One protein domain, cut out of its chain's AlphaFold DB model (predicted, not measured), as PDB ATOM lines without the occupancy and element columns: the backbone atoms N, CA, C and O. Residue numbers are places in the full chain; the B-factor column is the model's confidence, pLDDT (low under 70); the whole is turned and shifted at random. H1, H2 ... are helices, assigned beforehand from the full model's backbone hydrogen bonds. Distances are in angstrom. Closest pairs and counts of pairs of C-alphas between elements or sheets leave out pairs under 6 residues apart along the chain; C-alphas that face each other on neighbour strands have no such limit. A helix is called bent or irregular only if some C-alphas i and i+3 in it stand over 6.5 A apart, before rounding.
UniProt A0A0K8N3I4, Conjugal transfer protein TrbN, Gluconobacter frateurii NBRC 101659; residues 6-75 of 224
ATOM      1  N   CYS A   6     -22.887  39.694 -35.687       81.31
ATOM      2  CA  CYS A   6     -24.263  39.642 -36.168       81.31
ATOM      3  C   CYS A   6     -24.828  40.993 -36.643       81.31
ATOM      4  O   CYS A   6     -25.774  41.012 -37.425       81.31
ATOM      5  N   ALA A   7     -24.241  42.130 -36.246       85.19
ATOM      6  CA  ALA A   7     -24.576  43.429 -36.837       85.19
ATOM      7  C   ALA A   7     -23.983  43.601 -38.234       85.19
ATOM      8  O   ALA A   7     -24.628  44.191 -39.100       85.19
ATOM      9  N   ILE A   8     -22.789  43.055 -38.469       84.12
ATOM     10  CA  ILE A   8     -22.153  43.054 -39.789       84.12
ATOM     11  C   ILE A   8     -22.944  42.144 -40.737       84.12
ATOM     12  O   ILE A   8     -23.268  42.547 -41.853       84.12
ATOM     13  N   GLU A   9     -23.322  40.953 -40.270       81.19
ATOM     14  CA  GLU A   9     -24.150  40.009 -41.028       81.19
ATOM     15  C   GLU A   9     -25.523  40.598 -41.365       81.19
ATOM     16  O   GLU A   9     -25.941  40.554 -42.521       81.19
ATOM     17  N   ALA A  10     -26.205  41.217 -40.396       79.69
ATOM     18  CA  ALA A  10     -27.498  41.859 -40.628       79.69
ATOM     19  C   ALA A  10     -27.401  43.033 -41.617       79.69
ATOM     20  O   ALA A  10     -28.247  43.167 -42.504       79.69
ATOM     21  N   ALA A  11     -26.367  43.874 -41.496       85.44
ATOM     22  CA  ALA A  11     -26.112  44.978 -42.420       85.44
ATOM     23  C   ALA A  11     -25.941  44.474 -43.862       85.44
ATOM     24  O   ALA A  11     -26.562  45.004 -44.788       85.44
ATOM     25  N   ALA A  12     -25.158  43.407 -44.043       81.31
ATOM     26  CA  ALA A  12     -24.959  42.772 -45.340       81.31
ATOM     27  C   ALA A  12     -26.254  42.143 -45.882       81.31
ATOM     28  O   ALA A  12     -26.627  42.416 -47.024       81.31
ATOM     29  N   ALA A  13     -26.962  41.360 -45.062       80.19
ATOM     30  CA  ALA A  13     -28.168  40.627 -45.453       80.19
ATOM     31  C   ALA A  13     -29.318  41.546 -45.896       80.19
ATOM     32  O   ALA A  13     -30.047  41.220 -46.831       80.19
ATOM     33  N   TYR A  14     -29.471  42.707 -45.255       84.12
ATOM     34  CA  TYR A  14     -30.552  43.652 -45.557       84.12
ATOM     35  C   TYR A  14     -30.102  44.869 -46.371       84.12
ATOM     36  O   TYR A  14     -30.892  45.791 -46.586       84.12
ATOM     37  N   HIS A  15     -28.856  44.868 -46.856       85.38
ATOM     38  CA  HIS A  15     -28.264  45.955 -47.638       85.38
ATOM     39  C   HIS A  15     -28.376  47.330 -46.958       85.38
ATOM     40  O   HIS A  15     -28.646  48.346 -47.607       85.38
ATOM     41  N   VAL A  16     -28.168  47.358 -45.642       84.88
ATOM     42  CA  VAL A  16     -28.121  48.582 -44.838       84.88
ATOM     43  C   VAL A  16     -26.654  48.909 -44.557       84.88
ATOM     44  O   VAL A  16     -25.900  48.004 -44.205       84.88
ATOM     45  N   PRO A  17     -26.207  50.172 -44.685       88.25
ATOM     46  CA  PRO A  17     -24.838  50.537 -44.336       88.25
ATOM     47  C   PRO A  17     -24.503  50.138 -42.895       88.25
ATOM     48  O   PRO A  17     -25.245  50.470 -41.969       88.25
ATOM     49  N   ALA A  18     -23.361  49.476 -42.692       84.38
ATOM     50  CA  ALA A  18     -22.912  49.068 -41.360       84.38
ATOM     51  C   ALA A  18     -22.799  50.264 -40.398       84.38
ATOM     52  O   ALA A  18     -23.154  50.147 -39.232       84.38
ATOM     53  N   SER A  19     -22.421  51.441 -40.910       86.88
ATOM     54  CA  SER A  19     -22.388  52.697 -40.151       86.88
ATOM     55  C   SER A  19     -23.762  53.149 -39.645       86.88
ATOM     56  O   SER A  19     -23.856  53.746 -38.578       86.88
ATOM     57  N   ALA A  20     -24.846  52.854 -40.369       87.56
ATOM     58  CA  ALA A  20     -26.200  53.167 -39.920       87.56
ATOM     59  C   ALA A  20     -26.642  52.222 -38.792       87.56
ATOM     60  O   ALA A  20     -27.263  52.665 -37.827       87.56
ATOM     61  N   VAL A  21     -26.282  50.937 -38.889       87.94
ATOM     62  CA  VAL A  21     -26.512  49.955 -37.815       87.94
ATOM     63  C   VAL A  21     -25.687  50.317 -36.577       87.94
ATOM     64  O   VAL A  21     -26.214  50.305 -35.471       87.94
ATOM     65  N   GLU A  22     -24.427  50.719 -36.760       89.38
ATOM     66  CA  GLU A  22     -23.549  51.227 -35.698       89.38
ATOM     67  C   GLU A  22     -24.151  52.442 -34.999       89.38
ATOM     68  O   GLU A  22     -24.308  52.444 -33.780       89.38
ATOM     69  N   HIS A  23     -24.551  53.453 -35.768       86.81
ATOM     70  CA  HIS A  23     -25.179  54.643 -35.217       86.81
ATOM     71  C   HIS A  23     -26.425  54.282 -34.398       86.81
ATOM     72  O   HIS A  23     -26.547  54.711 -33.254       86.81
ATOM     73  N   GLN A  24     -27.311  53.426 -34.921       86.88
ATOM     74  CA  GLN A  24     -28.509  53.000 -34.194       86.88
ATOM     75  C   GLN A  24     -28.166  52.267 -32.887       86.88
ATOM     76  O   GLN A  24     -28.729  52.597 -31.845       86.88
ATOM     77  N   LEU A  25     -27.207  51.338 -32.913       85.81
ATOM     78  CA  LEU A  25     -26.769  50.573 -31.738       85.81
ATOM     79  C   LEU A  25     -26.173  51.441 -30.625       85.81
ATOM     80  O   LEU A  25     -26.305  51.115 -29.443       85.81
ATOM     81  N   PHE A  26     -25.497  52.528 -30.994       82.81
ATOM     82  CA  PHE A  26     -24.772  53.376 -30.049       82.81
ATOM     83  C   PHE A  26     -25.478  54.705 -29.737       82.81
ATOM     84  O   PHE A  26     -25.028  55.447 -28.859       82.81
ATOM     85  N   THR A  27     -26.617  54.998 -30.374       76.38
ATOM     86  CA  THR A  27     -27.473  56.129 -29.984       76.38
ATOM     87  C   THR A  27     -28.125  55.905 -28.614       76.38
ATOM     88  O   THR A  27     -28.657  54.845 -28.293       76.38
ATOM     89  N   ARG A  28     -28.066  56.929 -27.751       53.94
ATOM     90  CA  ARG A  28     -28.402  56.835 -26.314       53.94
ATOM     91  C   ARG A  28     -29.897  56.756 -25.977       53.94
ATOM     92  O   ARG A  28     -30.242  56.591 -24.807       53.94
ATOM     93  N   THR A  29     -30.801  56.858 -26.946       57.09
ATOM     94  CA  THR A  29     -32.251  56.848 -26.699       57.09
ATOM     95  C   THR A  29     -32.787  55.419 -26.595       57.09
ATOM     96  O   THR A  29     -33.336  54.869 -27.545       57.09
ATOM     97  N   ARG A  30     -32.653  54.802 -25.416       59.03
ATOM     98  CA  ARG A  30     -33.138  53.437 -25.135       59.03
ATOM     99  C   ARG A  30     -34.638  53.377 -24.820       59.03
ATOM    100  O   ARG A  30     -35.032  52.886 -23.767       59.03
ATOM    101  N   ARG A  31     -35.496  53.877 -25.710       69.38
ATOM    102  CA  ARG A  31     -36.938  53.573 -25.647       69.38
ATOM    103  C   ARG A  31     -37.271  52.589 -26.761       69.38
ATOM    104  O   ARG A  31     -37.402  52.991 -27.908       69.38
ATOM    105  N   GLY A  32     -37.367  51.306 -26.418       81.50
ATOM    106  CA  GLY A  32     -37.685  50.238 -27.364       81.50
ATOM    107  C   GLY A  32     -37.175  48.870 -26.913       81.50
ATOM    108  O   GLY A  32     -36.585  48.728 -25.844       81.50
ATOM    109  N   VAL A  33     -37.422  47.854 -27.730       84.12
ATOM    110  CA  VAL A  33     -37.054  46.460 -27.482       84.12
ATOM    111  C   VAL A  33     -35.625  46.202 -27.956       84.12
ATOM    112  O   VAL A  33     -35.323  46.366 -29.139       84.12
ATOM    113  N   GLY A  34     -34.777  45.741 -27.035       84.69
ATOM    114  CA  GLY A  34     -33.425  45.238 -27.293       84.69
ATOM    115  C   GLY A  34     -32.425  46.268 -27.836       84.69
ATOM    116  O   GLY A  34     -32.586  47.474 -27.657       84.69
ATOM    117  N   ALA A  35     -31.355  45.768 -28.457       85.44
ATOM    118  CA  ALA A  35     -30.177  46.539 -28.859       85.44
ATOM    119  C   ALA A  35     -30.461  47.629 -29.908       85.44
ATOM    120  O   ALA A  35     -29.833  48.681 -29.871       85.44
ATOM    121  N   MET A  36     -31.424  47.409 -30.804       88.06
ATOM    122  CA  MET A  36     -31.800  48.366 -31.854       88.06
ATOM    123  C   MET A  36     -32.907  49.339 -31.428       88.06
ATOM    124  O   MET A  36     -33.362  50.138 -32.249       88.06
ATOM    125  N   ALA A  37     -33.359  49.267 -30.168       89.06
ATOM    126  CA  ALA A  37     -34.478  50.049 -29.640       89.06
ATOM    127  C   ALA A  37     -35.739  49.948 -30.527       89.06
ATOM    128  O   ALA A  37     -36.367  50.948 -30.872       89.06
ATOM    129  N   ILE A  38     -36.122  48.723 -30.902       88.38
ATOM    130  CA  ILE A  38     -37.265  48.479 -31.794       88.38
ATOM    131  C   ILE A  38     -38.565  48.925 -31.119       88.38
ATOM    132  O   ILE A  38     -38.858  48.524 -29.993       88.38
ATOM    133  N   SER A  39     -39.385  49.716 -31.811       90.06
ATOM    134  CA  SER A  39     -40.708  50.091 -31.303       90.06
ATOM    135  C   SER A  39     -41.587  48.845 -31.096       90.06
ATOM    136  O   SER A  39     -41.739  48.069 -32.044       90.06
ATOM    137  N   PRO A  40     -42.224  48.651 -29.920       90.00
ATOM    138  CA  PRO A  40     -43.138  47.530 -29.683       90.00
ATOM    139  C   PRO A  40     -44.268  47.416 -30.716       90.00
ATOM    140  O   PRO A  40     -44.693  46.313 -31.043       90.00
ATOM    141  N   ALA A  41     -44.699  48.539 -31.303       89.06
ATOM    142  CA  ALA A  41     -45.700  48.556 -32.372       89.06
ATOM    143  C   ALA A  41     -45.241  47.828 -33.653       89.06
ATOM    144  O   ALA A  41     -46.060  47.474 -34.495       89.06
ATOM    145  N   SER A  42     -43.935  47.587 -33.807       90.44
ATOM    146  CA  SER A  42     -43.362  46.879 -34.958       90.44
ATOM    147  C   SER A  42     -43.343  45.358 -34.775       90.44
ATOM    148  O   SER A  42     -43.058  44.641 -35.731       90.44
ATOM    149  N   LEU A  43     -43.632  44.843 -33.573       88.19
ATOM    150  CA  LEU A  43     -43.526  43.411 -33.266       88.19
ATOM    151  C   LEU A  43     -44.517  42.536 -34.052       88.19
ATOM    152  O   LEU A  43     -44.068  41.522 -34.584       88.19
ATOM    153  N   PRO A  44     -45.797  42.921 -34.251       89.62
ATOM    154  CA  PRO A  44     -46.704  42.138 -35.096       89.62
ATOM    155  C   PRO A  44     -46.212  42.031 -36.546       89.62
ATOM    156  O   PRO A  44     -46.285  40.972 -37.170       89.62
ATOM    157  N   LEU A  45     -45.641  43.118 -37.074       86.94
ATOM    158  CA  LEU A  45     -45.062  43.133 -38.416       86.94
ATOM    159  C   LEU A  45     -43.840  42.212 -38.511       86.94
ATOM    160  O   LEU A  45     -43.707  41.456 -39.474       86.94
ATOM    161  N   LEU A  46     -42.960  42.261 -37.513       84.69
ATOM    162  CA  LEU A  46     -41.787  41.395 -37.429       84.69
ATOM    163  C   LEU A  46     -42.184  39.916 -37.351       84.69
ATOM    164  O   LEU A  46     -41.635  39.112 -38.105       84.69
ATOM    165  N   ALA A  47     -43.197  39.579 -36.550       80.62
ATOM    166  CA  ALA A  47     -43.752  38.230 -36.468       80.62
ATOM    167  C   ALA A  47     -44.270  37.742 -37.829       80.62
ATOM    168  O   ALA A  47     -43.889  36.663 -38.281       80.62
ATOM    169  N   SER A  48     -45.041  38.573 -38.542       76.12
ATOM    170  CA  SER A  48     -45.518  38.252 -39.900       76.12
ATOM    171  C   SER A  48     -44.395  38.102 -40.938       76.12
ATOM    172  O   SER A  48     -44.604  37.518 -41.996       76.12
ATOM    173  N   SER A  49     -43.199  38.613 -40.630       74.81
ATOM    174  CA  SER A  49     -42.017  38.583 -41.500       74.81
ATOM    175  C   SER A  49     -40.997  37.515 -41.084       74.81
ATOM    176  O   SER A  49     -39.881  37.509 -41.597       74.81
ATOM    177  N   GLY A  50     -41.365  36.618 -40.161       78.25
ATOM    178  CA  GLY A  50     -40.543  35.478 -39.747       78.25
ATOM    179  C   GLY A  50     -39.656  35.713 -38.520       78.25
ATOM    180  O   GLY A  50     -38.877  34.834 -38.160       78.25
ATOM    181  N   PHE A  51     -39.769  36.858 -37.841       83.25
ATOM    182  CA  PHE A  51     -39.044  37.118 -36.595       83.25
ATOM    183  C   PHE A  51     -39.912  36.779 -35.379       83.25
ATOM    184  O   PHE A  51     -40.879  37.479 -35.088       83.25
ATOM    185  N   SER A  52     -39.542  35.741 -34.626       84.56
ATOM    186  CA  SER A  52     -40.205  35.417 -33.355       84.56
ATOM    187  C   SER A  52     -40.083  36.576 -32.361       84.56
ATOM    188  O   SER A  52     -38.976  37.035 -32.074       84.56
ATOM    189  N   GLU A  53     -41.207  37.028 -31.802       83.06
ATOM    190  CA  GLU A  53     -41.229  38.124 -30.828       83.06
ATOM    191  C   GLU A  53     -40.373  37.811 -29.590       83.06
ATOM    192  O   GLU A  53     -39.613  38.666 -29.128       83.06
ATOM    193  N   ASP A  54     -40.444  36.578 -29.083       79.38
ATOM    194  CA  ASP A  54     -39.642  36.151 -27.933       79.38
ATOM    195  C   ASP A  54     -38.138  36.221 -28.251       79.38
ATOM    196  O   ASP A  54     -37.348  36.765 -27.474       79.38
ATOM    197  N   ALA A  55     -37.755  35.794 -29.457       72.88
ATOM    198  CA  ALA A  55     -36.375  35.872 -29.922       72.88
ATOM    199  C   ALA A  55     -35.911  37.325 -30.126       72.88
ATOM    200  O   ALA A  55     -34.798  37.664 -29.736       72.88
ATOM    201  N   VAL A  56     -36.761  38.214 -30.655       81.75
ATOM    202  CA  VAL A  56     -36.459  39.654 -30.800       81.75
ATOM    203  C   VAL A  56     -36.236  40.327 -29.442       81.75
ATOM    204  O   VAL A  56     -35.456  41.276 -29.346       81.75
ATOM    205  N   ARG A  57     -36.897  39.855 -28.379       87.12
ATOM    206  CA  ARG A  57     -36.750  40.399 -27.020       87.12
ATOM    207  C   ARG A  57     -35.518  39.866 -26.293       87.12
ATOM    208  O   ARG A  57     -34.878  40.628 -25.572       87.12
ATOM    209  N   ARG A  58     -35.198  38.579 -26.460       79.38
ATOM    210  CA  ARG A  58     -34.173  37.887 -25.656       79.38
ATOM    211  C   ARG A  58     -32.835  37.705 -26.365       79.38
ATOM    212  O   ARG A  58     -31.812  37.594 -25.696       79.38
ATOM    213  N   ASN A  59     -32.815  37.668 -27.695       84.38
ATOM    214  CA  ASN A  59     -31.606  37.429 -28.473       84.38
ATOM    215  C   ASN A  59     -31.136  38.721 -29.150       84.38
ATOM    216  O   ASN A  59     -31.796  39.264 -30.036       84.38
ATOM    217  N   MET A  60     -29.951  39.189 -28.753       83.44
ATOM    218  CA  MET A  60     -29.338  40.406 -29.284       83.44
ATOM    219  C   MET A  60     -29.199  40.375 -30.811       83.44
ATOM    220  O   MET A  60     -29.497  41.368 -31.464       83.44
ATOM    221  N   CYS A  61     -28.783  39.254 -31.392       85.00
ATOM    222  CA  CYS A  61     -28.555  39.149 -32.829       85.00
ATOM    223  C   CYS A  61     -29.861  39.095 -33.625       85.00
ATOM    224  O   CYS A  61     -29.953  39.711 -34.684       85.00
ATOM    225  N   VAL A  62     -30.900  38.449 -33.089       85.06
ATOM    226  CA  VAL A  62     -32.244  38.492 -33.688       85.06
ATOM    227  C   VAL A  62     -32.831  39.898 -33.591       85.06
ATOM    228  O   VAL A  62     -33.427  40.379 -34.552       85.06
ATOM    229  N   ASN A  63     -32.614  40.596 -32.474       90.75
ATOM    230  CA  ASN A  63     -33.006  41.994 -32.328       90.75
ATOM    231  C   ASN A  63     -32.288  42.900 -33.340       90.75
ATOM    232  O   ASN A  63     -32.920  43.736 -33.980       90.75
ATOM    233  N   ILE A  64     -30.984  42.699 -33.531       88.81
ATOM    234  CA  ILE A  64     -30.196  43.431 -34.524       88.81
ATOM    235  C   ILE A  64     -30.726  43.166 -35.932       88.81
ATOM    236  O   ILE A  64     -31.063  44.112 -36.637       88.81
ATOM    237  N   ALA A  65     -30.906  41.899 -36.307       89.44
ATOM    238  CA  ALA A  65     -31.451  41.521 -37.606       89.44
ATOM    239  C   ALA A  65     -32.847  42.121 -37.857       89.44
ATOM    240  O   ALA A  65     -33.088  42.690 -38.920       89.44
ATOM    241  N   ALA A  66     -33.745  42.060 -36.870       89.62
ATOM    242  CA  ALA A  66     -35.086  42.635 -36.952       89.62
ATOM    243  C   ALA A  66     -35.060  44.168 -37.095       89.62
ATOM    244  O   ALA A  66     -35.785  44.735 -37.915       89.62
ATOM    245  N   GLY A  67     -34.198  44.850 -36.336       90.75
ATOM    246  CA  GLY A  67     -34.028  46.300 -36.414       90.75
ATOM    247  C   GLY A  67     -33.461  46.739 -37.762       90.75
ATOM    248  O   GLY A  67     -33.998  47.646 -38.395       90.75
ATOM    249  N   THR A  68     -32.430  46.052 -38.257       89.62
ATOM    250  CA  THR A  68     -31.840  46.326 -39.571       89.62
ATOM    251  C   THR A  68     -32.832  46.055 -40.708       89.62
ATOM    252  O   THR A  68     -32.912  46.840 -41.653       89.62
ATOM    253  N   TRP A  69     -33.656  45.010 -40.597       91.00
ATOM    254  CA  TRP A  69     -34.736  44.744 -41.550       91.00
ATOM    255  C   TRP A  69     -35.777  45.877 -41.579       91.00
ATOM    256  O   TRP A  69     -36.176  46.323 -42.659       91.00
ATOM    257  N   LEU A  70     -36.171  46.412 -40.416       90.38
ATOM    258  CA  LEU A  70     -37.073  47.570 -40.334       90.38
ATOM    259  C   LEU A  70     -36.463  48.821 -40.984       90.38
ATOM    260  O   LEU A  70     -37.157  49.512 -41.731       90.38
ATOM    261  N   MET A  71     -35.169  49.082 -40.764       88.06
ATOM    262  CA  MET A  71     -34.447  50.191 -41.406       88.06
ATOM    263  C   MET A  71     -34.458  50.066 -42.937       88.06
ATOM    264  O   MET A  71     -34.732  51.046 -43.634       88.06
ATOM    265  N   ALA A  72     -34.217  48.858 -43.462       83.50
ATOM    266  CA  ALA A  72     -34.245  48.578 -44.896       83.50
ATOM    267  C   ALA A  72     -35.646  48.768 -45.500       83.50
ATOM    268  O   ALA A  72     -35.796  49.335 -46.588       83.50
ATOM    269  N   ARG A  73     -36.684  48.318 -44.786       82.88
ATOM    270  CA  ARG A  73     -38.081  48.403 -45.225       82.88
ATOM    271  C   ARG A  73     -38.612  49.835 -45.216       82.88
ATOM    272  O   ARG A  73     -39.298  50.232 -46.154       82.88
ATOM    273  N   ALA A  74     -38.293  50.607 -44.182       70.44
ATOM    274  CA  ALA A  74     -38.811  51.959 -44.006       70.44
ATOM    275  C   ALA A  74     -38.163  52.996 -44.950       70.44
ATOM    276  O   ALA A  74     -38.572  54.153 -44.946       70.44
ATOM    277  N   ARG A  75     -37.165  52.598 -45.766       63.84
ATOM    278  CA  ARG A  75     -36.377  53.485 -46.651       63.84
ATOM    279  C   ARG A  75     -35.808  54.714 -45.920       63.84
ATOM    280  O   ARG A  75     -35.528  55.728 -46.550       63.84
TER     281      ARG A  75
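Overview. This is residues 6 to 75 of the 224 residues of the protein "Conjugal transfer protein TrbN" of Gluconobacter frateurii NBRC 101659 (UniProt A0A0K8N3I4). H5, the longest helix, runs through the middle, with the hairpin of H1 and H2 on one side and H3 on the other; H4 makes a corner with H5. The printed part has 70 residues with five named helices, H1 to H5, and no named strand: all helix. It is compact, radius of gyration of the C-alphas 10.7 A, spanning 26 by 25 by 21 A.

Arrangement. Start at H1, residues 6 to 13, a hairpin with H2, residues 18 to 26; their closest C-alphas, Ala 11 and Ala 18, are 5.3 A apart. H1 touches H5, residues 60 to 73, at a shallow tilt of 30 degrees, the same way; closest are C-alphas 10 and 65, 5.0 A. H3, residues 40 to 48, is close to H5 but not clearly touching: C-alphas 46 and 66, the closest, are 6.8 A apart. H4, residues 53 to 58, touches H5 only at the corner, at H5's residues 62 to 66 alone; closest are C-alphas 56 and 63, 4.4 A. Every O i to N i+4 pair is within hydrogen-bond range in H1, H2, H4 and H5, but 3 of 5 in H3, irregular with C-alphas 41 and 44 7.0 A apart.

Along the chain. Find C-alpha 6 at (-24.263, 39.642, -36.168), where H1 begins its 10.1 A. H2 measures 12.2 A, H3 14.0 A, H4 8.8 A. H5 runs 19.9 A to C-alpha 73 at (-38.081, 48.403, -45.225).

Size, cuts and confidence. C-alphas 28 and 48, the farthest apart, are 28.7 A apart. The printed part has no cut; the H2 to H3 link, residues 27 to 39, is long. Residues 28 to 31 and 75 have pLDDT under 70.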